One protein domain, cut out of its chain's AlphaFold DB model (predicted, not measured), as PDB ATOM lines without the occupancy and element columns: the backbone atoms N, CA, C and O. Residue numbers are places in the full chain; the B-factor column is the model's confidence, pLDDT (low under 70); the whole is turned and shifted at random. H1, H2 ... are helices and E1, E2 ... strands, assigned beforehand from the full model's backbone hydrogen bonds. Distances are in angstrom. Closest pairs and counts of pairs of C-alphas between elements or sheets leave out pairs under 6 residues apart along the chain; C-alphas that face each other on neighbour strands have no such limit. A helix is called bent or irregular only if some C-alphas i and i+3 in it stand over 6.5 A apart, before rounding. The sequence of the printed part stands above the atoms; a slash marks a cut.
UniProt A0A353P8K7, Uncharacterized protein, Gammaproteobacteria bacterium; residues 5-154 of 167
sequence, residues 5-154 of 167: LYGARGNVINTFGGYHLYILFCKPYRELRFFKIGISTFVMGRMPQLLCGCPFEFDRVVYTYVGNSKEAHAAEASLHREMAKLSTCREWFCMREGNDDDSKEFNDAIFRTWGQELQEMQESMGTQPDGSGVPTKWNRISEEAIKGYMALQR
ATOM      1  N   LEU A   5     334.122 408.131 368.495       46.09
ATOM      2  CA  LEU A   5     333.861 409.542 368.753       46.09
ATOM      3  C   LEU A   5     333.078 409.655 370.059       46.09
ATOM      4  O   LEU A   5     332.039 409.028 370.237       46.09
ATOM      5  N   TYR A   6     333.571 410.468 370.983       43.75
ATOM      6  CA  TYR A   6     332.883 410.734 372.241       43.75
ATOM      7  C   TYR A   6     332.012 411.980 372.077       43.75
ATOM      8  O   TYR A   6     332.497 413.048 371.702       43.75
ATOM      9  N   GLY A   7     330.711 411.855 372.345       46.94
ATOM     10  CA  GLY A   7     329.826 413.014 372.433       46.94
ATOM     11  C   GLY A   7     330.187 413.901 373.631       46.94
ATOM     12  O   GLY A   7     330.811 413.447 374.587       46.94
ATOM     13  N   ALA A   8     329.717 415.153 373.644       44.69
ATOM     14  CA  ALA A   8     330.006 416.136 374.704       44.69
ATOM     15  C   ALA A   8     329.566 415.725 376.133       44.69
ATOM     16  O   ALA A   8     329.858 416.430 377.095       44.69
ATOM     17  N   ARG A   9     328.846 414.603 376.276       46.38
ATOM     18  CA  ARG A   9     328.421 414.004 377.553       46.38
ATOM     19  C   ARG A   9     329.087 412.652 377.855       46.38
ATOM     20  O   ARG A   9     328.619 411.948 378.736       46.38
ATOM     21  N   GLY A  10     330.124 412.258 377.113       41.38
ATOM     22  CA  GLY A  10     330.815 410.976 377.303       41.38
ATOM     23  C   GLY A  10     330.116 409.759 376.686       41.38
ATOM     24  O   GLY A  10     330.639 408.654 376.783       41.38
ATOM     25  N   ASN A  11     328.976 409.935 376.010       46.84
ATOM     26  CA  ASN A  11     328.337 408.841 375.277       46.84
ATOM     27  C   ASN A  11     329.191 408.463 374.059       46.84
ATOM     28  O   ASN A  11     329.549 409.337 373.261       46.84
ATOM     29  N   VAL A  12     329.480 407.169 373.912       45.72
ATOM     30  CA  VAL A  12     330.156 406.616 372.735       45.72
ATOM     31  C   VAL A  12     329.234 406.787 371.532       45.72
ATOM     32  O   VAL A  12     328.177 406.165 371.442       45.72
ATOM     33  N   ILE A  13     329.624 407.649 370.600       55.56
ATOM     34  CA  ILE A  13     329.067 407.670 369.256       55.56
ATOM     35  C   ILE A  13     329.872 406.617 368.504       55.56
ATOM     36  O   ILE A  13     331.034 406.841 368.164       55.56
ATOM     37  N   ASN A  14     329.285 405.435 368.310       50.41
ATOM     38  CA  ASN A  14     329.909 404.393 367.502       50.41
ATOM     39  C   ASN A  14     330.090 404.926 366.076       50.41
ATOM     40  O   ASN A  14     329.160 404.951 365.272       50.41
ATOM     41  N   THR A  15     331.302 405.375 365.767       52.41
ATOM     42  CA  THR A  15     331.763 405.579 364.400       52.41
ATOM     43  C   THR A  15     332.036 404.195 363.837       52.41
ATOM     44  O   THR A  15     333.113 403.623 364.011       52.41
ATOM     45  N   PHE A  16     331.013 403.615 363.216       56.97
ATOM     46  CA  PHE A  16     331.179 402.432 362.387       56.97
ATOM     47  C   PHE A  16     332.281 402.744 361.369       56.97
ATOM     48  O   PHE A  16     332.200 403.734 360.642       56.97
ATOM     49  N   GLY A  17     333.363 401.967 361.389       69.00
ATOM     50  CA  GLY A  17     334.474 402.151 360.465       69.00
ATOM     51  C   GLY A  17     334.028 401.781 359.057       69.00
ATOM     52  O   GLY A  17     334.143 400.625 358.681       69.00
ATOM     53  N   GLY A  18     333.499 402.746 358.307       86.31
ATOM     54  CA  GLY A  18     333.108 402.580 356.912       86.31
ATOM     55  C   GLY A  18     332.067 403.601 356.464       86.31
ATOM     56  O   GLY A  18     331.687 404.506 357.206       86.31
ATOM     57  N   TYR A  19     331.656 403.480 355.211       93.06
ATOM     58  CA  TYR A  19     330.710 404.368 354.558       93.06
ATOM     59  C   TYR A  19     329.315 403.757 354.550       93.06
ATOM     60  O   TYR A  19     329.131 402.550 354.397       93.06
ATOM     61  N   HIS A  20     328.329 404.633 354.678       92.06
ATOM     62  CA  HIS A  20     326.923 404.315 354.530       92.06
ATOM     63  C   HIS A  20     326.390 405.060 353.319       92.06
ATOM     64  O   HIS A  20     326.724 406.233 353.139       92.06
ATOM     65  N   LEU A  21     325.529 404.414 352.544       92.69
ATOM     66  CA  LEU A  21     324.624 405.108 351.643       92.69
ATOM     67  C   LEU A  21     323.360 405.444 352.432       92.69
ATOM     68  O   LEU A  21     322.834 404.600 353.160       92.69
ATOM     69  N   TYR A  22     322.869 406.666 352.288       93.75
ATOM     70  CA  TYR A  22     321.602 407.097 352.846       93.75
ATOM     71  C   TYR A  22     320.678 407.653 351.765       93.75
ATOM     72  O   TYR A  22     321.117 408.222 350.764       93.75
ATOM     73  N   ILE A  23     319.381 407.521 352.027       94.31
ATOM     74  CA  ILE A  23     318.315 408.191 351.297       94.31
ATOM     75  C   ILE A  23     317.537 409.020 352.312       94.31
ATOM     76  O   ILE A  23     316.986 408.505 353.288       94.31
ATOM     77  N   LEU A  24     317.541 410.328 352.103       94.81
ATOM     78  CA  LEU A  24     316.790 411.293 352.888       94.81
ATOM     79  C   LEU A  24     315.495 411.608 352.144       94.81
ATOM     80  O   LEU A  24     315.546 412.149 351.045       94.81
ATOM     81  N   PHE A  25     314.353 411.332 352.763       94.12
ATOM     82  CA  PHE A  25     313.040 411.702 352.249       94.12
ATOM     83  C   PHE A  25     312.535 412.967 352.932       94.12
ATOM     84  O   PHE A  25     312.599 413.101 354.158       94.12
ATOM     85  N   CYS A  26     311.991 413.872 352.130       95.38
ATOM     86  CA  CYS A  26     311.272 415.041 352.607       95.38
ATOM     87  C   CYS A  26     309.780 414.723 352.761       95.38
ATOM     88  O   CYS A  26     309.268 413.777 352.152       95.38
ATOM     89  N   LYS A  27     309.075 415.529 353.555       93.56
ATOM     90  CA  LYS A  27     307.614 415.518 353.598       93.56
ATOM     91  C   LYS A  27     307.056 415.917 352.224       93.56
ATOM     92  O   LYS A  27     307.700 416.701 351.517       93.56
ATOM     93  N   PRO A  28     305.882 415.394 351.835       94.81
ATOM     94  CA  PRO A  28     305.243 415.772 350.584       94.81
ATOM     95  C   PRO A  28     304.999 417.280 350.488       94.81
ATOM     96  O   PRO A  28     304.595 417.925 351.456       94.81
ATOM     97  N   TYR A  29     305.207 417.838 349.301       94.50
ATOM     98  CA  TYR A  29     304.910 419.226 348.971       94.50
ATOM     99  C   TYR A  29     304.268 419.293 347.587       94.50
ATOM    100  O   TYR A  29     304.917 418.992 346.590       94.50
ATOM    101  N   ARG A  30     302.994 419.707 347.525       94.38
ATOM    102  CA  ARG A  30     302.203 419.765 346.278       94.38
ATOM    103  C   ARG A  30     302.222 418.441 345.500       94.38
ATOM    104  O   ARG A  30     302.579 418.432 344.329       94.38
ATOM    105  N   GLU A  31     301.888 417.339 346.177       95.06
ATOM    106  CA  GLU A  31     301.866 415.977 345.601       95.06
ATOM    107  C   GLU A  31     303.238 415.462 345.138       95.06
ATOM    108  O   GLU A  31     303.328 414.424 344.492       95.06
ATOM    109  N   LEU A  32     304.322 416.167 345.461       95.25
ATOM    110  CA  LEU A  32     305.682 415.752 345.151       95.25
ATOM    111  C   LEU A  32     306.412 415.368 346.427       95.25
ATOM    112  O   LEU A  32     306.362 416.080 347.432       95.25
ATOM    113  N   ARG A  33     307.150 414.266 346.375       95.88
ATOM    114  CA  ARG A  33     308.043 413.836 347.443       95.88
ATOM    115  C   ARG A  33     309.478 413.935 346.952       95.88
ATOM    116  O   ARG A  33     309.922 413.166 346.101       95.88
ATOM    117  N   PHE A  34     310.202 414.893 347.516       96.06
ATOM    118  CA  PHE A  34     311.620 415.080 347.239       96.06
ATOM    119  C   PHE A  34     312.450 414.129 348.087       96.06
ATOM    120  O   PHE A  34     312.168 413.911 349.270       96.06
ATOM    121  N   PHE A  35     313.509 413.598 347.496       95.62
ATOM    122  CA  PHE A  35     314.479 412.805 348.224       95.62
ATOM    123  C   PHE A  35     315.895 413.058 347.730       95.62
ATOM    124  O   PHE A  35     316.128 413.541 346.622       95.62
ATOM    125  N   LYS A  36     316.853 412.761 348.598       95.81
ATOM    126  CA  LYS A  36     318.276 412.917 348.342       95.81
ATOM    127  C   LYS A  36     318.974 411.598 348.582       95.81
ATOM    128  O   LYS A  36     318.783 410.999 349.637       95.81
ATOM    129  N   ILE A  37     319.835 411.221 347.651       95.62
ATOM    130  CA  ILE A  37     320.762 410.105 347.816       95.62
ATOM    131  C   ILE A  37     322.129 410.691 348.162       95.62
ATOM    132  O   ILE A  37     322.504 411.759 347.668       95.62
ATOM    133  N   GLY A  38     322.842 410.048 349.077       95.69
ATOM    134  CA  GLY A  38     324.205 410.440 349.388       95.69
ATOM    135  C   GLY A  38     324.944 409.402 350.211       95.69
ATOM    136  O   GLY A  38     324.346 408.468 350.740       95.69
ATOM    137  N   ILE A  39     326.248 409.605 350.384       95.81
ATOM    138  CA  ILE A  39     327.079 408.764 351.250       95.81
ATOM    139  C   ILE A  39     327.637 409.518 352.461       95.81
ATOM    140  O   ILE A  39     327.838 410.735 352.440       95.81
ATOM    141  N   SER A  40     327.880 408.805 353.561       95.06
ATOM    142  CA  SER A  40     328.540 409.359 354.745       95.06
ATOM    143  C   SER A  40     329.158 408.278 355.626       95.06
ATOM    144  O   SER A  40     328.585 407.210 355.824       95.06
ATOM    145  N   THR A  41     330.297 408.584 356.246       92.44
ATOM    146  CA  THR A  41     330.841 407.773 357.346       92.44
ATOM    147  C   THR A  41     330.026 407.917 358.633       92.44
ATOM    148  O   THR A  41     330.052 407.037 359.488       92.44
ATOM    149  N   PHE A  42     329.257 409.005 358.769       90.38
ATOM    150  CA  PHE A  42     328.398 409.263 359.918       90.38
ATOM    151  C   PHE A  42     327.122 410.011 359.501       90.38
ATOM    152  O   PHE A  42     327.042 411.241 359.561       90.38
ATOM    153  N   VAL A  43     326.099 409.244 359.106       89.19
ATOM    154  CA  VAL A  43     324.817 409.751 358.577       89.19
ATOM    155  C   VAL A  43     324.170 410.770 359.520       89.19
ATOM    156  O   VAL A  43     323.810 411.864 359.089       89.19
ATOM    157  N   MET A  44     324.109 410.479 360.826       86.00
ATOM    158  CA  MET A  44     323.534 411.399 361.820       86.00
ATOM    159  C   MET A  44     324.262 412.747 361.880       86.00
ATOM    160  O   MET A  44     323.619 413.791 361.962       86.00
ATOM    161  N   GLY A  45     325.594 412.750 361.782       86.94
ATOM    162  CA  GLY A  45     326.385 413.983 361.765       86.94
ATOM    163  C   GLY A  45     326.247 414.785 360.473       86.94
ATOM    164  O   GLY A  45     326.547 415.979 360.466       86.94
ATOM    165  N   ARG A  46     325.760 414.167 359.392       90.69
ATOM    166  CA  ARG A  46     325.471 414.846 358.123       90.69
ATOM    167  C   ARG A  46     324.118 415.562 358.138       90.69
ATOM    168  O   ARG A  46     323.967 416.564 357.441       90.69
ATOM    169  N   MET A  47     323.168 415.123 358.966       89.44
ATOM    170  CA  MET A  47     321.814 415.696 359.026       89.44
ATOM    171  C   MET A  47     321.760 417.213 359.265       89.44
ATOM    172  O   MET A  47     321.011 417.874 358.547       89.44
ATOM    173  N   PRO A  48     322.548 417.815 360.185       87.75
ATOM    174  CA  PRO A  48     322.511 419.264 360.391       87.75
ATOM    175  C   PRO A  48     322.890 420.039 359.126       87.75
ATOM    176  O   PRO A  48     322.302 421.071 358.823       87.75
ATOM    177  N   GLN A  49     323.855 419.522 358.362       89.56
ATOM    178  CA  GLN A  49     324.349 420.166 357.144       89.56
ATOM    179  C   GLN A  49     323.311 420.092 356.020       89.56
ATOM    180  O   GLN A  49     323.156 421.048 355.266       89.56
ATOM    181  N   LEU A  50     322.574 418.980 355.938       89.50
ATOM    182  CA  LEU A  50     321.480 418.825 354.982       89.50
ATOM    183  C   LEU A  50     320.302 419.745 355.320       89.50
ATOM    184  O   LEU A  50     319.749 420.354 354.410       89.50
ATOM    185  N   LEU A  51     319.954 419.893 356.604       87.44
ATOM    186  CA  LEU A  51     318.875 420.789 357.043       87.44
ATOM    187  C   LEU A  51     319.156 422.257 356.703       87.44
ATOM    188  O   LEU A  51     318.241 422.984 356.342       87.44
ATOM    189  N   CYS A  52     320.413 422.700 356.786       87.88
ATOM    190  CA  CYS A  52     320.768 424.078 356.440       87.88
ATOM    191  C   CYS A  52     320.641 424.383 354.938       87.88
ATOM    192  O   CYS A  52     320.504 425.547 354.572       87.88
ATOM    193  N   GLY A  53     320.743 423.368 354.075       84.69
ATOM    194  CA  GLY A  53     320.748 423.532 352.618       84.69
ATOM    195  C   GLY A  53     319.469 423.081 351.914       84.69
ATOM    196  O   GLY A  53     319.353 423.277 350.706       84.69
ATOM    197  N   CYS A  54     318.532 422.452 352.626       88.69
ATOM    198  CA  CYS A  54     317.301 421.934 352.047       88.69
ATOM    199  C   CYS A  54     316.111 422.839 352.396       88.69
ATOM    200  O   CYS A  54     315.869 423.080 353.577       88.69
ATOM    201  N   PRO A  55     315.334 423.308 351.403       89.62
ATOM    202  CA  PRO A  55     314.136 424.105 351.660       89.62
ATOM    203  C   PRO A  55     312.924 423.263 352.099       89.62
ATOM    204  O   PRO A  55     311.889 423.833 352.436       89.62
ATOM    205  N   PHE A  56     313.021 421.930 352.073       92.88
ATOM    206  CA  PHE A  56     311.923 421.020 352.395       92.88
ATOM    207  C   PHE A  56     312.074 420.429 353.799       92.88
ATOM    208  O   PHE A  56     313.181 420.172 354.274       92.88
ATOM    209  N   GLU A  57     310.944 420.180 354.457       92.12
ATOM    210  CA  GLU A  57     310.925 419.525 355.763       92.12
ATOM    211  C   GLU A  57     311.271 418.039 355.624       92.12
ATOM    212  O   GLU A  57     310.796 417.369 354.708       92.12
ATOM    213  N   PHE A  58     312.097 417.508 356.524       92.44
ATOM    214  CA  PHE A  58     312.494 416.100 356.488       92.44
ATOM    215  C   PHE A  58     311.389 415.219 357.073       92.44
ATOM    216  O   PHE A  58     310.797 415.557 358.094       92.44
ATOM    217  N   ASP A  59     311.139 414.082 356.431       90.25
ATOM    218  CA  ASP A  59     310.244 413.033 356.929       90.25
ATOM    219  C   ASP A  59     311.080 411.956 357.629       90.25
ATOM    220  O   ASP A  59     311.018 411.752 358.843       90.25
ATOM    221  N   ARG A  60     311.951 411.299 356.860       87.94
ATOM    222  CA  ARG A  60     312.732 410.160 357.341       87.94
ATOM    223  C   ARG A  60     314.043 410.025 356.597       87.94
ATOM    224  O   ARG A  60     314.161 410.400 355.433       87.94
ATOM    225  N   VAL A  61     315.010 409.411 357.262       89.50
ATOM    226  CA  VAL A  61     316.264 408.985 356.641       89.50
ATOM    227  C   VAL A  61     316.367 407.490 356.799       89.50
ATOM    228  O   VAL A  61     316.187 406.957 357.896       89.50
ATOM    229  N   VAL A  62     316.672 406.833 355.696       86.81
ATOM    230  CA  VAL A  62     317.024 405.424 355.675       86.81
ATOM    231  C   VAL A  62     318.494 405.345 355.286       86.81
ATOM    232  O   VAL A  62     318.943 406.098 354.421       86.81
ATOM    233  N   TYR A  63     319.269 404.462 355.912       89.19
ATOM    234  CA  TYR A  63     320.641 404.207 355.472       89.19
ATOM    235  C   TYR A  63     321.066 402.746 355.615       89.19
ATOM    236  O   TYR A  63     320.586 402.032 356.496       89.19
ATOM    237  N   THR A  64     322.023 402.332 354.787       86.38
ATOM    238  CA  THR A  64     322.670 401.015 354.843       86.38
ATOM    239  C   THR A  64     324.190 401.160 354.847       86.38
ATOM    240  O   THR A  64     324.738 402.104 354.276       86.38
ATOM    241  N   TYR A  65     324.880 400.246 355.527       87.62
ATOM    242  CA  TYR A  65     326.340 400.166 355.504       87.62
ATOM    243  C   TYR A  65     326.799 399.537 354.188       87.62
ATOM    244  O   TYR A  65     326.307 398.472 353.826       87.62
ATOM    245  N   VAL A  66     327.745 400.182 353.504       87.56
ATOM    246  CA  VAL A  66     328.225 399.753 352.179       87.56
ATOM    247  C   VAL A  66     329.652 399.211 352.228       87.56
ATOM    248  O   VAL A  66     330.039 398.459 351.348       87.56
ATOM    249  N   GLY A  67     330.430 399.546 353.259       89.06
ATOM    250  CA  GLY A  67     331.824 399.120 353.352       89.06
ATOM    251  C   GLY A  67     332.779 400.291 353.209       89.06
ATOM    252  O   GLY A  67     332.785 401.209 354.033       89.06
ATOM    253  N   ASN A  68     333.629 400.255 352.190       91.88
ATOM    254  CA  ASN A  68     334.653 401.277 351.986       91.88
ATOM    255  C   ASN A  68     334.181 402.428 351.075       91.88
ATOM    256  O   ASN A  68     333.090 402.421 350.510       91.88
ATOM    257  N   SER A  69     335.025 403.455 350.942       93.12
ATOM    258  CA  SER A  69     334.720 404.649 350.139       93.12
ATOM    259  C   SER A  69     334.467 404.327 348.664       93.12
ATOM    260  O   SER A  69     333.586 404.928 348.056       93.12
ATOM    261  N   LYS A  70     335.224 403.383 348.089       93.56
ATOM    262  CA  LYS A  70     335.121 403.021 346.671       93.56
ATOM    263  C   LYS A  70     333.789 402.330 346.386       93.56
ATOM    264  O   LYS A  70     333.117 402.699 345.429       93.56
ATOM    265  N   GLU A  71     333.406 401.373 347.227       89.75
ATOM    266  CA  GLU A  71     332.111 400.680 347.149       89.75
ATOM    267  C   GLU A  71     330.950 401.660 347.324       89.75
ATOM    268  O   GLU A  71     330.019 401.656 346.526       89.75
ATOM    269  N   ALA A  72     331.043 402.567 348.301       92.81
ATOM    270  CA  ALA A  72     330.015 403.572 348.544       92.81
ATOM    271  C   ALA A  72     329.804 404.507 347.345       92.81
ATOM    272  O   ALA A  72     328.666 404.710 346.929       92.81
ATOM    273  N   HIS A  73     330.881 405.028 346.749       95.06
ATOM    274  CA  HIS A  73     330.780 405.861 345.548       95.06
ATOM    275  C   HIS A  73     330.269 405.086 344.330       95.06
ATOM    276  O   HIS A  73     329.487 405.625 343.551       95.06
ATOM    277  N   ALA A  74     330.686 403.829 344.153       93.12
ATOM    278  CA  ALA A  74     330.185 402.992 343.067       93.12
ATOM    279  C   ALA A  74     328.674 402.742 343.206       93.12
ATOM    280  O   ALA A  74     327.940 402.857 342.225       93.12
ATOM    281  N   ALA A  75     328.208 402.465 344.425       90.62
ATOM    282  CA  ALA A  75     326.800 402.235 344.715       90.62
ATOM    283  C   ALA A  75     325.953 403.508 344.542       90.62
ATOM    284  O   ALA A  75     324.910 403.470 343.890       90.62
ATOM    285  N   GLU A  76     326.428 404.650 345.049       95.12
ATOM    286  CA  GLU A  76     325.805 405.965 344.841       95.12
ATOM    287  C   GLU A  76     325.686 406.294 343.347       95.12
ATOM    288  O   GLU A  76     324.596 406.597 342.860       95.12
ATOM    289  N   ALA A  77     326.776 406.151 342.589       94.81
ATOM    290  CA  ALA A  77     326.780 406.396 341.150       94.81
ATOM    291  C   ALA A  77     325.852 405.437 340.387       94.81
ATOM    292  O   ALA A  77     325.228 405.834 339.402       94.81
ATOM    293  N   SER A  78     325.746 404.178 340.822       93.12
ATOM    294  CA  SER A  78     324.809 403.215 340.241       93.12
ATOM    295  C   SER A  78     323.360 403.649 340.458       93.12
ATOM    296  O   SER A  78     322.633 403.802 339.478       93.12
ATOM    297  N   LEU A  79     322.970 403.960 341.700       92.62
ATOM    298  CA  LEU A  79     321.619 404.447 341.994       92.62
ATOM    299  C   LEU A  79     321.286 405.739 341.254       92.62
ATOM    300  O   LEU A  79     320.182 405.881 340.737       92.62
ATOM    301  N   HIS A  80     322.225 406.682 341.182       94.62
ATOM    302  CA  HIS A  80     321.998 407.942 340.479       94.62
ATOM    303  C   HIS A  80     321.726 407.724 338.987       94.62
ATOM    304  O   HIS A  80     320.891 408.424 338.417       94.62
ATOM    305  N   ARG A  81     322.409 406.759 338.354       93.81
ATOM    306  CA  ARG A  81     322.158 406.394 336.952       93.81
ATOM    307  C   ARG A  81     320.795 405.734 336.775       93.81
ATOM    308  O   ARG A  81     320.074 406.106 335.856       93.81
ATOM    309  N   GLU A  82     320.435 404.805 337.657       91.81
ATOM    310  CA  GLU A  82     319.134 404.125 337.617       91.81
ATOM    311  C   GLU A  82     317.966 405.098 337.839       91.81
ATOM    312  O   GLU A  82     316.936 404.981 337.187       91.81
ATOM    313  N   MET A  83     318.142 406.098 338.705       92.81
ATOM    314  CA  MET A  83     317.117 407.098 339.032       92.81
ATOM    315  C   MET A  83     317.246 408.389 338.214       92.81
ATOM    316  O   MET A  83     316.707 409.428 338.599       92.81
ATOM    317  N   ALA A  84     317.954 408.355 337.081       93.62
ATOM    318  CA  ALA A  84     318.205 409.546 336.273       93.62
ATOM    319  C   ALA A  84     316.910 410.248 335.828       93.62
ATOM    320  O   ALA A  84     316.880 411.475 335.767       93.62
ATOM    321  N   LYS A  85     315.824 409.498 335.586       92.31
ATOM    322  CA  LYS A  85     314.518 410.063 335.200       92.31
ATOM    323  C   LYS A  85     313.833 410.843 336.321       92.31
ATOM    324  O   LYS A  85     313.103 411.787 336.044       92.31
ATOM    325  N   LEU A  86     314.084 410.454 337.569       93.19
ATOM    326  CA  LEU A  86     313.549 411.116 338.760       93.19
ATOM    327  C   LEU A  86     314.448 412.274 339.219       93.19
ATOM    328  O   LEU A  86     314.114 412.978 340.174       93.19
ATOM    329  N   SER A  87     315.612 412.466 338.589       94.56
ATOM    330  CA  SER A  87     316.581 413.483 338.987       94.56
ATOM    331  C   SER A  87     316.051 414.885 338.704       94.56
ATOM    332  O   SER A  87     315.602 415.203 337.606       94.56
ATOM    333  N   THR A  88     316.144 415.752 339.709       91.12
ATOM    334  CA  THR A  88     315.820 417.179 339.574       91.12
ATOM    335  C   THR A  88     317.086 417.998 339.361       91.12
ATOM    336  O   THR A  88     317.175 418.796 338.432       91.12
ATOM    337  N   CYS A  89     318.085 417.801 340.224       86.69
ATOM    338  CA  CYS A  89     319.383 418.452 340.135       86.69
ATOM    339  C   CYS A  89     320.412 417.710 340.993       86.69
ATOM    340  O   CYS A  89     320.277 417.631 342.218       86.69
ATOM    341  N   ARG A  90     321.492 417.239 340.357       87.81
ATOM    342  CA  ARG A  90     322.632 416.571 341.008       87.81
ATOM    343  C   ARG A  90     322.193 415.377 341.868       87.81
ATOM    344  O   ARG A  90     321.932 414.305 341.347       87.81
ATOM    345  N   GLU A  91     322.148 415.578 343.180       90.62
ATOM    346  CA  GLU A  91     321.904 414.559 344.205       90.62
ATOM    347  C   GLU A  91     320.439 414.551 344.685       90.62
ATOM    348  O   GLU A  91     320.107 413.834 345.628       90.62
ATOM    349  N   TRP A  92     319.580 415.393 344.100       94.56
ATOM    350  CA  TRP A  92     318.166 415.519 344.453       94.56
ATOM    351  C   TRP A  92     317.263 414.903 343.393       94.56
ATOM    352  O   TRP A  92     317.424 415.142 342.194       94.56
ATOM    353  N   PHE A  93     316.250 414.192 343.866       96.12
ATOM    354  CA  PHE A  93     315.284 413.450 343.076       96.12
ATOM    355  C   PHE A  93     313.865 413.777 343.547       96.12
ATOM    356  O   PHE A  93     313.664 414.303 344.648       96.12
ATOM    357  N   CYS A  94     312.880 413.484 342.710       96.50
ATOM    358  CA  CYS A  94     311.478 413.761 342.975       96.50
ATOM    359  C   CYS A  94     310.600 412.644 342.411       96.50
ATOM    360  O   CYS A  94     310.850 412.156 341.315       96.50
ATOM    361  N   MET A  95     309.567 412.271 343.161       95.62
ATOM    362  CA  MET A  95     308.509 411.352 342.738       95.62
ATOM    363  C   MET A  95     307.148 411.969 343.052       95.62
ATOM    364  O   MET A  95     307.027 412.755 343.999       95.62
ATOM    365  N   ARG A  96     306.121 411.612 342.284       94.56
ATOM    366  CA  ARG A  96     304.748 412.023 342.573       94.56
ATOM    367  C   ARG A  96     304.117 411.080 343.597       94.56
ATOM    368  O   ARG A  96     304.203 409.862 343.484       94.56
ATOM    369  N   GLU A  97     303.481 411.643 344.616       89.12
ATOM    370  CA  GLU A  97     302.784 410.871 345.639       89.12
ATOM    371  C   GLU A  97     301.550 410.187 345.037       89.12
ATOM    372  O   GLU A  97     300.777 410.808 344.310       89.12
ATOM    373  N   GLY A  98     301.400 408.887 345.301       86.75
ATOM    374  CA  GLY A  98     300.347 408.066 344.695       86.75
ATOM    375  C   GLY A  98     300.593 407.684 343.231       86.75
ATOM    376  O   GLY A  98     299.703 407.110 342.611       86.75
ATOM    377  N   ASN A  99     301.768 407.990 342.665       91.69
ATOM    378  CA  ASN A  99     302.170 407.455 341.369       91.69
ATOM    379  C   ASN A  99     302.864 406.099 341.552       91.69
ATOM    380  O   ASN A  99     304.011 406.021 342.015       91.69
ATOM    381  N   ASP A 100     302.156 405.034 341.186       89.44
ATOM    382  CA  ASP A 100     302.645 403.661 341.300       89.44
ATOM    383  C   ASP A 100     303.863 403.405 340.404       89.44
ATOM    384  O   ASP A 100     304.758 402.658 340.803       89.44
ATOM    385  N   ASP A 101     303.959 404.068 339.246       91.69
ATOM    386  CA  ASP A 101     305.089 403.901 338.327       91.69
ATOM    387  C   ASP A 101     306.382 404.484 338.911       91.69
ATOM    388  O   ASP A 101     307.419 403.821 338.874       91.69
ATOM    389  N   ASP A 102     306.326 405.672 339.526       88.19
ATOM    390  CA  ASP A 102     307.496 406.281 340.184       88.19
ATOM    391  C   ASP A 102     307.942 405.439 341.388       88.19
ATOM    392  O   ASP A 102     309.135 405.220 341.613       88.19
ATOM    393  N   SER A 103     306.970 404.945 342.161       85.94
ATOM    394  CA  SER A 103     307.225 404.091 343.323       85.94
ATOM    395  C   SER A 103     307.849 402.764 342.899       85.94
ATOM    396  O   SER A 103     308.787 402.279 343.538       85.94
ATOM    397  N   LYS A 104     307.362 402.177 341.804       86.75
ATOM    398  CA  LYS A 104     307.925 400.964 341.218       86.75
ATOM    399  C   LYS A 104     309.326 401.213 340.671       86.75
ATOM    400  O   LYS A 104     310.224 400.455 341.014       86.75
ATOM    401  N   GLU A 105     309.546 402.284 339.907       88.38
ATOM    402  CA  GLU A 105     310.868 402.638 339.371       88.38
ATOM    403  C   GLU A 105     311.895 402.833 340.498       88.38
ATOM    404  O   GLU A 105     313.007 402.307 340.418       88.38
ATOM    405  N   PHE A 106     311.504 403.503 341.588       89.38
ATOM    406  CA  PHE A 106     312.333 403.643 342.782       89.38
ATOM    407  C   PHE A 106     312.685 402.282 343.403       89.38
ATOM    408  O   PHE A 106     313.865 401.990 343.614       89.38
ATOM    409  N   ASN A 107     311.687 401.438 343.685       84.31
ATOM    410  CA  ASN A 107     311.907 400.128 344.308       84.31
ATOM    411  C   ASN A 107     312.757 399.210 343.422       84.31
ATOM    412  O   ASN A 107     313.688 398.568 343.910       84.31
ATOM    413  N   ASP A 108     312.491 399.204 342.120       87.19
ATOM    414  CA  ASP A 108     313.227 398.432 341.129       87.19
ATOM    415  C   ASP A 108     314.694 398.884 341.034       87.19
ATOM    416  O   ASP A 108     315.587 398.047 340.927       87.19
ATOM    417  N   ALA A 109     314.975 400.190 341.107       86.94
ATOM    418  CA  ALA A 109     316.342 400.720 341.112       86.94
ATOM    419  C   ALA A 109     317.120 400.314 342.376       86.94
ATOM    420  O   ALA A 109     318.290 399.917 342.296       86.94
ATOM    421  N   ILE A 110     316.466 400.368 343.543       84.12
ATOM    422  CA  ILE A 110     317.032 399.880 344.808       84.12
ATOM    423  C   ILE A 110     317.307 398.377 344.714       84.12
ATOM    424  O   ILE A 110     318.404 397.934 345.058       84.12
ATOM    425  N   PHE A 111     316.358 397.600 344.190       81.00
ATOM    426  CA  PHE A 111     316.498 396.155 344.044       81.00
ATOM    427  C   PHE A 111     317.507 395.762 342.957       81.00
ATOM    428  O   PHE A 111     318.220 394.788 343.111       81.00
ATOM    429  N   ARG A 112     317.688 396.502 341.865       81.75
ATOM    430  CA  ARG A 112     318.780 396.190 340.921       81.75
ATOM    431  C   ARG A 112     320.153 396.486 341.509       81.75
ATOM    432  O   ARG A 112     321.103 395.761 341.237       81.75
ATOM    433  N   THR A 113     320.251 397.530 342.329       80.19
ATOM    434  CA  THR A 113     321.527 397.922 342.941       80.19
ATOM    435  C   THR A 113     321.904 397.025 344.122       80.19
ATOM    436  O   THR A 113     323.086 396.785 344.340       80.19
ATOM    437  N   TRP A 114     320.918 396.503 344.862       73.75
ATOM    438  CA  TRP A 114     321.142 395.747 346.105       73.75
ATOM    439  C   TRP A 114     320.349 394.449 346.250       73.75
ATOM    440  O   TRP A 114     320.444 393.776 347.270       73.75
ATOM    441  N   GLY A 115     319.559 394.075 345.255       63.84
ATOM    442  CA  GLY A 115     318.596 392.977 345.323       63.84
ATOM    443  C   GLY A 115     319.231 391.632 345.585       63.84
ATOM    444  O   GLY A 115     318.643 390.868 346.324       63.84
ATOM    445  N   GLN A 116     320.443 391.359 345.091       59.78
ATOM    446  CA  GLN A 116     321.135 390.109 345.432       59.78
ATOM    447  C   GLN A 116     321.427 390.015 346.936       59.78
ATOM    448  O   GLN A 116     321.075 389.021 347.563       59.78
ATOM    449  N   GLU A 117     321.936 391.088 347.550       61.09
ATOM    450  CA  GLU A 117     322.148 391.132 349.003       61.09
ATOM    451  C   GLU A 117     320.823 391.125 349.784       61.09
ATOM    452  O   GLU A 117     320.741 390.551 350.866       61.09
ATOM    453  N   LEU A 118     319.766 391.750 349.255       52.97
ATOM    454  CA  LEU A 118     318.445 391.776 349.892       52.97
ATOM    455  C   LEU A 118     317.702 390.437 349.782       52.97
ATOM    456  O   LEU A 118     316.986 390.073 350.712       52.97
ATOM    457  N   GLN A 119     317.879 389.710 348.681       53.44
ATOM    458  CA  GLN A 119     317.215 388.445 348.380       53.44
ATOM    459  C   GLN A 119     317.850 387.291 349.163       53.44
ATOM    460  O   GLN A 119     317.129 386.580 349.860       53.44
ATOM    461  N   GLU A 120     319.187 387.194 349.191       54.72
ATOM    462  CA  GLU A 120     319.914 386.255 350.067       54.72
ATOM    463  C   GLU A 120     319.553 386.473 351.550       54.72
ATOM    464  O   GLU A 120     319.450 385.535 352.346       54.72
ATOM    465  N   MET A 121     319.286 387.724 351.935       50.81
ATOM    466  CA  MET A 121     318.861 388.062 353.290       50.81
ATOM    467  C   MET A 121     317.399 387.717 353.579       50.81
ATOM    468  O   MET A 121     317.127 387.178 354.652       50.81
ATOM    469  N   GLN A 122     316.469 388.004 352.662       46.38
ATOM    470  CA  GLN A 122     315.057 387.621 352.798       46.38
ATOM    471  C   GLN A 122     314.904 386.103 352.933       46.38
ATOM    472  O   GLN A 122     314.133 385.642 353.778       46.38
ATOM    473  N   GLU A 123     315.695 385.342 352.177       55.47
ATOM    474  CA  GLU A 123     315.760 383.883 352.271       55.47
ATOM    475  C   GLU A 123     316.339 383.411 353.617       55.47
ATOM    476  O   GLU A 123     315.847 382.434 354.181       55.47
ATOM    477  N   SER A 124     317.308 384.132 354.201       47.62
ATOM    478  CA  SER A 124     317.873 383.784 355.519       47.62
ATOM    479  C   SER A 124     317.022 384.214 356.727       47.62
ATOM    480  O   SER A 124     317.122 383.602 357.790       47.62
ATOM    481  N   MET A 125     316.195 385.262 356.596       47.59
ATOM    482  CA  MET A 125     315.459 385.869 357.720       47.59
ATOM    483  C   MET A 125     313.964 385.518 357.762       47.59
ATOM    484  O   MET A 125     313.301 385.841 358.749       47.59
ATOM    485  N   GLY A 126     313.401 384.883 356.728       43.53
ATOM    486  CA  GLY A 126     312.016 384.386 356.733       43.53
ATOM    487  C   GLY A 126     310.938 385.447 357.016       43.53
ATOM    488  O   GLY A 126     309.842 385.104 357.454       43.53
ATOM    489  N   THR A 127     311.238 386.736 356.823       47.88
ATOM    490  CA  THR A 127     310.355 387.850 357.207       47.88
ATOM    491  C   THR A 127     309.725 388.490 355.970       47.88
ATOM    492  O   THR A 127     310.440 388.904 355.056       47.88
ATOM    493  N   GLN A 128     308.393 388.603 355.936       48.41
ATOM    494  CA  GLN A 128     307.694 389.348 354.885       48.41
ATOM    495  C   GLN A 128     307.829 390.871 355.084       48.41
ATOM    496  O   GLN A 128     307.872 391.329 356.227       48.41
ATOM    497  N   PRO A 129     307.892 391.667 353.997       50.91
ATOM    498  CA  PRO A 129     307.945 393.126 354.077       50.91
ATOM    499  C   PRO A 129     306.646 393.702 354.664       50.91
ATOM    500  O   PRO A 129     305.550 393.305 354.281       50.91
ATOM    501  N   ASP A 130     306.764 394.689 355.553       51.59
ATOM    502  CA  ASP A 130     305.663 395.341 356.290       51.59
ATOM    503  C   ASP A 130     304.828 396.332 355.446       51.59
ATOM    504  O   ASP A 130     304.143 397.205 355.979       51.59
ATOM    505  N   GLY A 131     304.906 396.234 354.117       49.28
ATOM    506  CA  GLY A 131     304.245 397.152 353.185       49.28
ATOM    507  C   GLY A 131     304.883 398.543 353.083       49.28
ATOM    508  O   GLY A 131     304.429 399.346 352.274       49.28
ATOM    509  N   SER A 132     305.949 398.852 353.836       55.41
ATOM    510  CA  SER A 132     306.609 400.167 353.777       55.41
ATOM    511  C   SER A 132     307.534 400.357 352.565       55.41
ATOM    512  O   SER A 132     307.984 401.477 352.312       55.41
ATOM    513  N   GLY A 133     307.848 399.271 351.843       54.22
ATOM    514  CA  GLY A 133     308.787 399.259 350.713       54.22
ATOM    515  C   GLY A 133     310.254 399.489 351.102       54.22
ATOM    516  O   GLY A 133     311.117 399.544 350.233       54.22
ATOM    517  N   VAL A 134     310.570 399.625 352.394       49.88
ATOM    518  CA  VAL A 134     311.942 399.827 352.875       49.88
ATOM    519  C   VAL A 134     312.542 398.475 353.286       49.88
ATOM    520  O   VAL A 134     311.952 397.791 354.122       49.88
ATOM    521  N   PRO A 135     313.711 398.064 352.757       51.81
ATOM    522  CA  PRO A 135     314.304 396.785 353.139       51.81
ATOM    523  C   PRO A 135     314.765 396.759 354.609       51.81
ATOM    524  O   PRO A 135     315.300 397.741 355.119       51.81
ATOM    525  N   THR A 136     314.640 395.611 355.279       48.38
ATOM    526  CA  THR A 136     314.814 395.402 356.737       48.38
ATOM    527  C   THR A 136     316.191 395.759 357.316       48.38
ATOM    528  O   THR A 136     316.307 395.968 358.521       48.38
ATOM    529  N   LYS A 137     317.244 395.858 356.492       50.97
ATOM    530  CA  LYS A 137     318.594 396.285 356.922       50.97
ATOM    531  C   LYS A 137     318.783 397.806 356.901       50.97
ATOM    532  O   LYS A 137     319.793 398.309 357.395       50.97
ATOM    533  N   TRP A 138     317.844 398.551 356.320       51.84
ATOM    534  CA  TRP A 138     317.922 400.002 356.336       51.84
ATOM    535  C   TRP A 138     317.554 400.502 357.725       51.84
ATOM    536  O   TRP A 138     316.415 400.407 358.178       51.84
ATOM    537  N   ASN A 139     318.543 401.067 358.404       67.25
ATOM    538  CA  ASN A 139     318.301 401.733 359.668       67.25
ATOM    539  C   ASN A 139     317.441 402.967 359.398       67.25
ATOM    540  O   ASN A 139     317.790 403.808 358.562       67.25
ATOM    541  N   ARG A 140     316.325 403.080 360.115       70.81
ATOM    542  CA  ARG A 140     315.436 404.236 360.036       70.81
ATOM    543  C   ARG A 140     315.776 405.215 361.146       70.81
ATOM    544  O   ARG A 140     315.768 404.863 362.322       70.81
ATOM    545  N   ILE A 141     316.017 406.464 360.772       68.75
ATOM    546  CA  ILE A 141     316.104 407.571 361.722       68.75
ATOM    547  C   ILE A 141     314.773 408.316 361.638       68.75
ATOM    548  O   ILE A 141     314.425 408.845 360.579       68.75
ATOM    549  N   SER A 142     314.015 408.315 362.737       73.62
ATOM    550  CA  SER A 142     312.750 409.049 362.817       73.62
ATOM    551  C   SER A 142     312.982 410.557 362.923       73.62
ATOM    552  O   SER A 142     314.060 411.015 363.319       73.62
ATOM    553  N   GLU A 143     311.951 411.337 362.608       73.62
ATOM    554  CA  GLU A 143     311.958 412.792 362.753       73.62
ATOM    555  C   GLU A 143     312.334 413.220 364.188       73.62
ATOM    556  O   GLU A 143     313.132 414.139 364.391       73.62
ATOM    557  N   GLU A 144     311.831 412.514 365.201       75.19
ATOM    558  CA  GLU A 144     312.117 412.761 366.617       75.19
ATOM    559  C   GLU A 144     313.586 412.509 366.952       75.19
ATOM    560  O   GLU A 144     314.192 413.296 367.683       75.19
ATOM    561  N   ALA A 145     314.184 411.451 366.396       72.25
ATOM    562  CA  ALA A 145     315.600 411.152 366.589       72.25
ATOM    563  C   ALA A 145     316.490 412.236 365.958       72.25
ATOM    564  O   ALA A 145     317.469 412.671 366.577       72.25
ATOM    565  N   ILE A 146     316.118 412.734 364.771       72.88
ATOM    566  CA  ILE A 146     316.794 413.868 364.126       72.88
ATOM    567  C   ILE A 146     316.681 415.107 365.021       72.88
ATOM    568  O   ILE A 146     317.702 415.692 365.390       72.88
ATOM    569  N   LYS A 147     315.466 415.489 365.436       77.12
ATOM    570  CA  LYS A 147     315.228 416.659 366.303       77.12
ATOM    571  C   LYS A 147     315.973 416.556 367.636       77.12
ATOM    572  O   LYS A 147     316.588 417.533 368.069       77.12
ATOM    573  N   GLY A 148     315.961 415.381 368.265       76.31
ATOM    574  CA  GLY A 148     316.668 415.102 369.513       76.31
ATOM    575  C   GLY A 148     318.178 415.281 369.371       76.31
ATOM    576  O   GLY A 148     318.797 415.974 370.180       76.31
ATOM    577  N   TYR A 149     318.768 414.746 368.298       73.19
ATOM    578  CA  TYR A 149     320.184 414.952 367.997       73.19
ATOM    579  C   TYR A 149     320.518 416.437 367.784       73.19
ATOM    580  O   TYR A 149     321.476 416.939 368.372       73.19
ATOM    581  N   MET A 150     319.699 417.176 367.027       75.75
ATOM    582  CA  MET A 150     319.903 418.619 366.811       75.75
ATOM    583  C   MET A 150     319.832 419.422 368.110       75.75
ATOM    584  O   MET A 150     320.621 420.345 368.321       75.75
ATOM    585  N   ALA A 151     318.904 419.077 369.004       78.75
ATOM    586  CA  ALA A 151     318.773 419.737 370.297       78.75
ATOM    587  C   ALA A 151     320.030 419.559 371.164       78.75
ATOM    588  O   ALA A 151     320.408 420.488 371.880       78.75
ATOM    589  N   LEU A 152     320.708 418.409 371.064       73.62
ATOM    590  CA  LEU A 152     321.964 418.133 371.768       73.62
ATOM    591  C   LEU A 152     323.161 418.914 371.209       73.62
ATOM    592  O   LEU A 152     324.088 419.205 371.962       73.62
ATOM    593  N   GLN A 153     323.139 419.270 369.922       72.56
ATOM    594  CA  GLN A 153     324.196 420.058 369.275       72.56
ATOM    595  C   GLN A 153     324.101 421.558 369.579       72.56
ATOM    596  O   GLN A 153     325.045 422.302 369.306       72.56
ATOM    597  N   ARG A 154     322.982 422.036 370.147       71.81
ATOM    598  CA  ARG A 154     322.868 423.443 370.540       71.81
ATOM    599  C   ARG A 154     323.932 423.729 371.598       71.81
ATOM    600  O   ARG A 154     323.898 423.086 372.651       71.81
TER     601      ARG A 154
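AT A GLANCE: This is residues 5 to 154 of the 167 residues of an uncharacterized protein of Gammaproteobacteria bacterium (UniProt A0A353P8K7). A strongly twisted sheet of six strands makes the core of three layers, with H1 over one face and H2 and H3a, the first arm of the bent helix H3, over the other; H4 packs on H1. The second arm, H3b, turns away from the sheet, and E1 lies far from the core. The printed part has 150 residues, with four named helices and seven named strands in the order E1 E2 E3 H1 E4 H2 E5 E6 H3 E7 H4. The sheet runs E5 E6 E3 E2 E4 E7, antiparallel throughout, and the class is mixed, helices and strands. The whole is compact, with a radius of gyration of the C-alphas of 15.8 A and spans of 46 by 40 by 30 A.

HOW THE PARTS SIT: E1, residues 12 to 14, pairs with no named strand; residues 5 to 6 pair antiparallel with its residues 12 to 13. E2, residues 19 to 26, and E3, residues 32 to 40, form a hairpin, with N 22 and O 38 2.8 A apart. H1, residues 43 to 53, is on the sheet; its closest C-alphas to E2 are Val 43 and Tyr 22, 7.1 A apart. E4, residues 58 to 67, is antiparallel to E2, with N 23 and O 62 at 2.8 A. E3, H1 and E4 form a split strand-helix-strand unit, two strands running the same way with E2 between them, and its crossover is right-handed. H2, residues 69 to 82, is on the sheet over E2 at a height of 7.5 A, along the strands at 24 degrees to E2 on the local plane. E5, residues 87 to 89, and E6, residues 92 to 96, form a hairpin, with N 92 and O 89 at 3.0 A; E6 is antiparallel to E3, with N 35 and O 93 at 2.9 A. H3, residues 100 to 125, was assigned as one helix by its hydrogen bonds but is bent, with C-alphas 113 and 116 8.2 A apart; its arms H3a, residues 100 to 113, and H3b, residues 116 to 125, are about perpendicular at 88 degrees. H3a touches H2 with residues 109 to 113 alone, a shallow tilt of 32 degrees, opposite ways; the closest C-alphas, of Ala 109 and Glu 82, are 5.6 A apart. H3b is not on the sheet. E7, residues 139 to 141, is antiparallel to E4, with N 141 and O 61 at 2.9 A. H4, residues 143 to 153, only grazes the sheet with residues 143 to 146 and touches H1, about perpendicular at 88 degrees; the closest C-alphas, of Met 150 and Pro 48, are 7.0 A apart. Every O i to N i+4 pair is within hydrogen-bond range in H2, H3a, H3b and H4, but 4 of 7 in H1, which is only just irregular, with C-alphas 45 and 48 6.7 A apart.

IN THESE COORDINATES: E1 begins at C-alpha 12 (330.156, 406.616, 372.735). From first to last C-alpha E2 measures 22.3 A, E3 25.6 A, E4 25.9 A, H2 20.0 A and H3a 19.8 A. H4 ends at C-alpha 153 (324.196, 420.058, 369.275).

THE WHOLE: The C-alphas farthest apart, of Gly 10 and Asp 101, are 47.2 A apart. The printed part has no cut. The link from H3 to E7, residues 126 to 138, is long; the others are tight. pLDDT is under 70 at residues 5 to 17, 115 to 139 and 141.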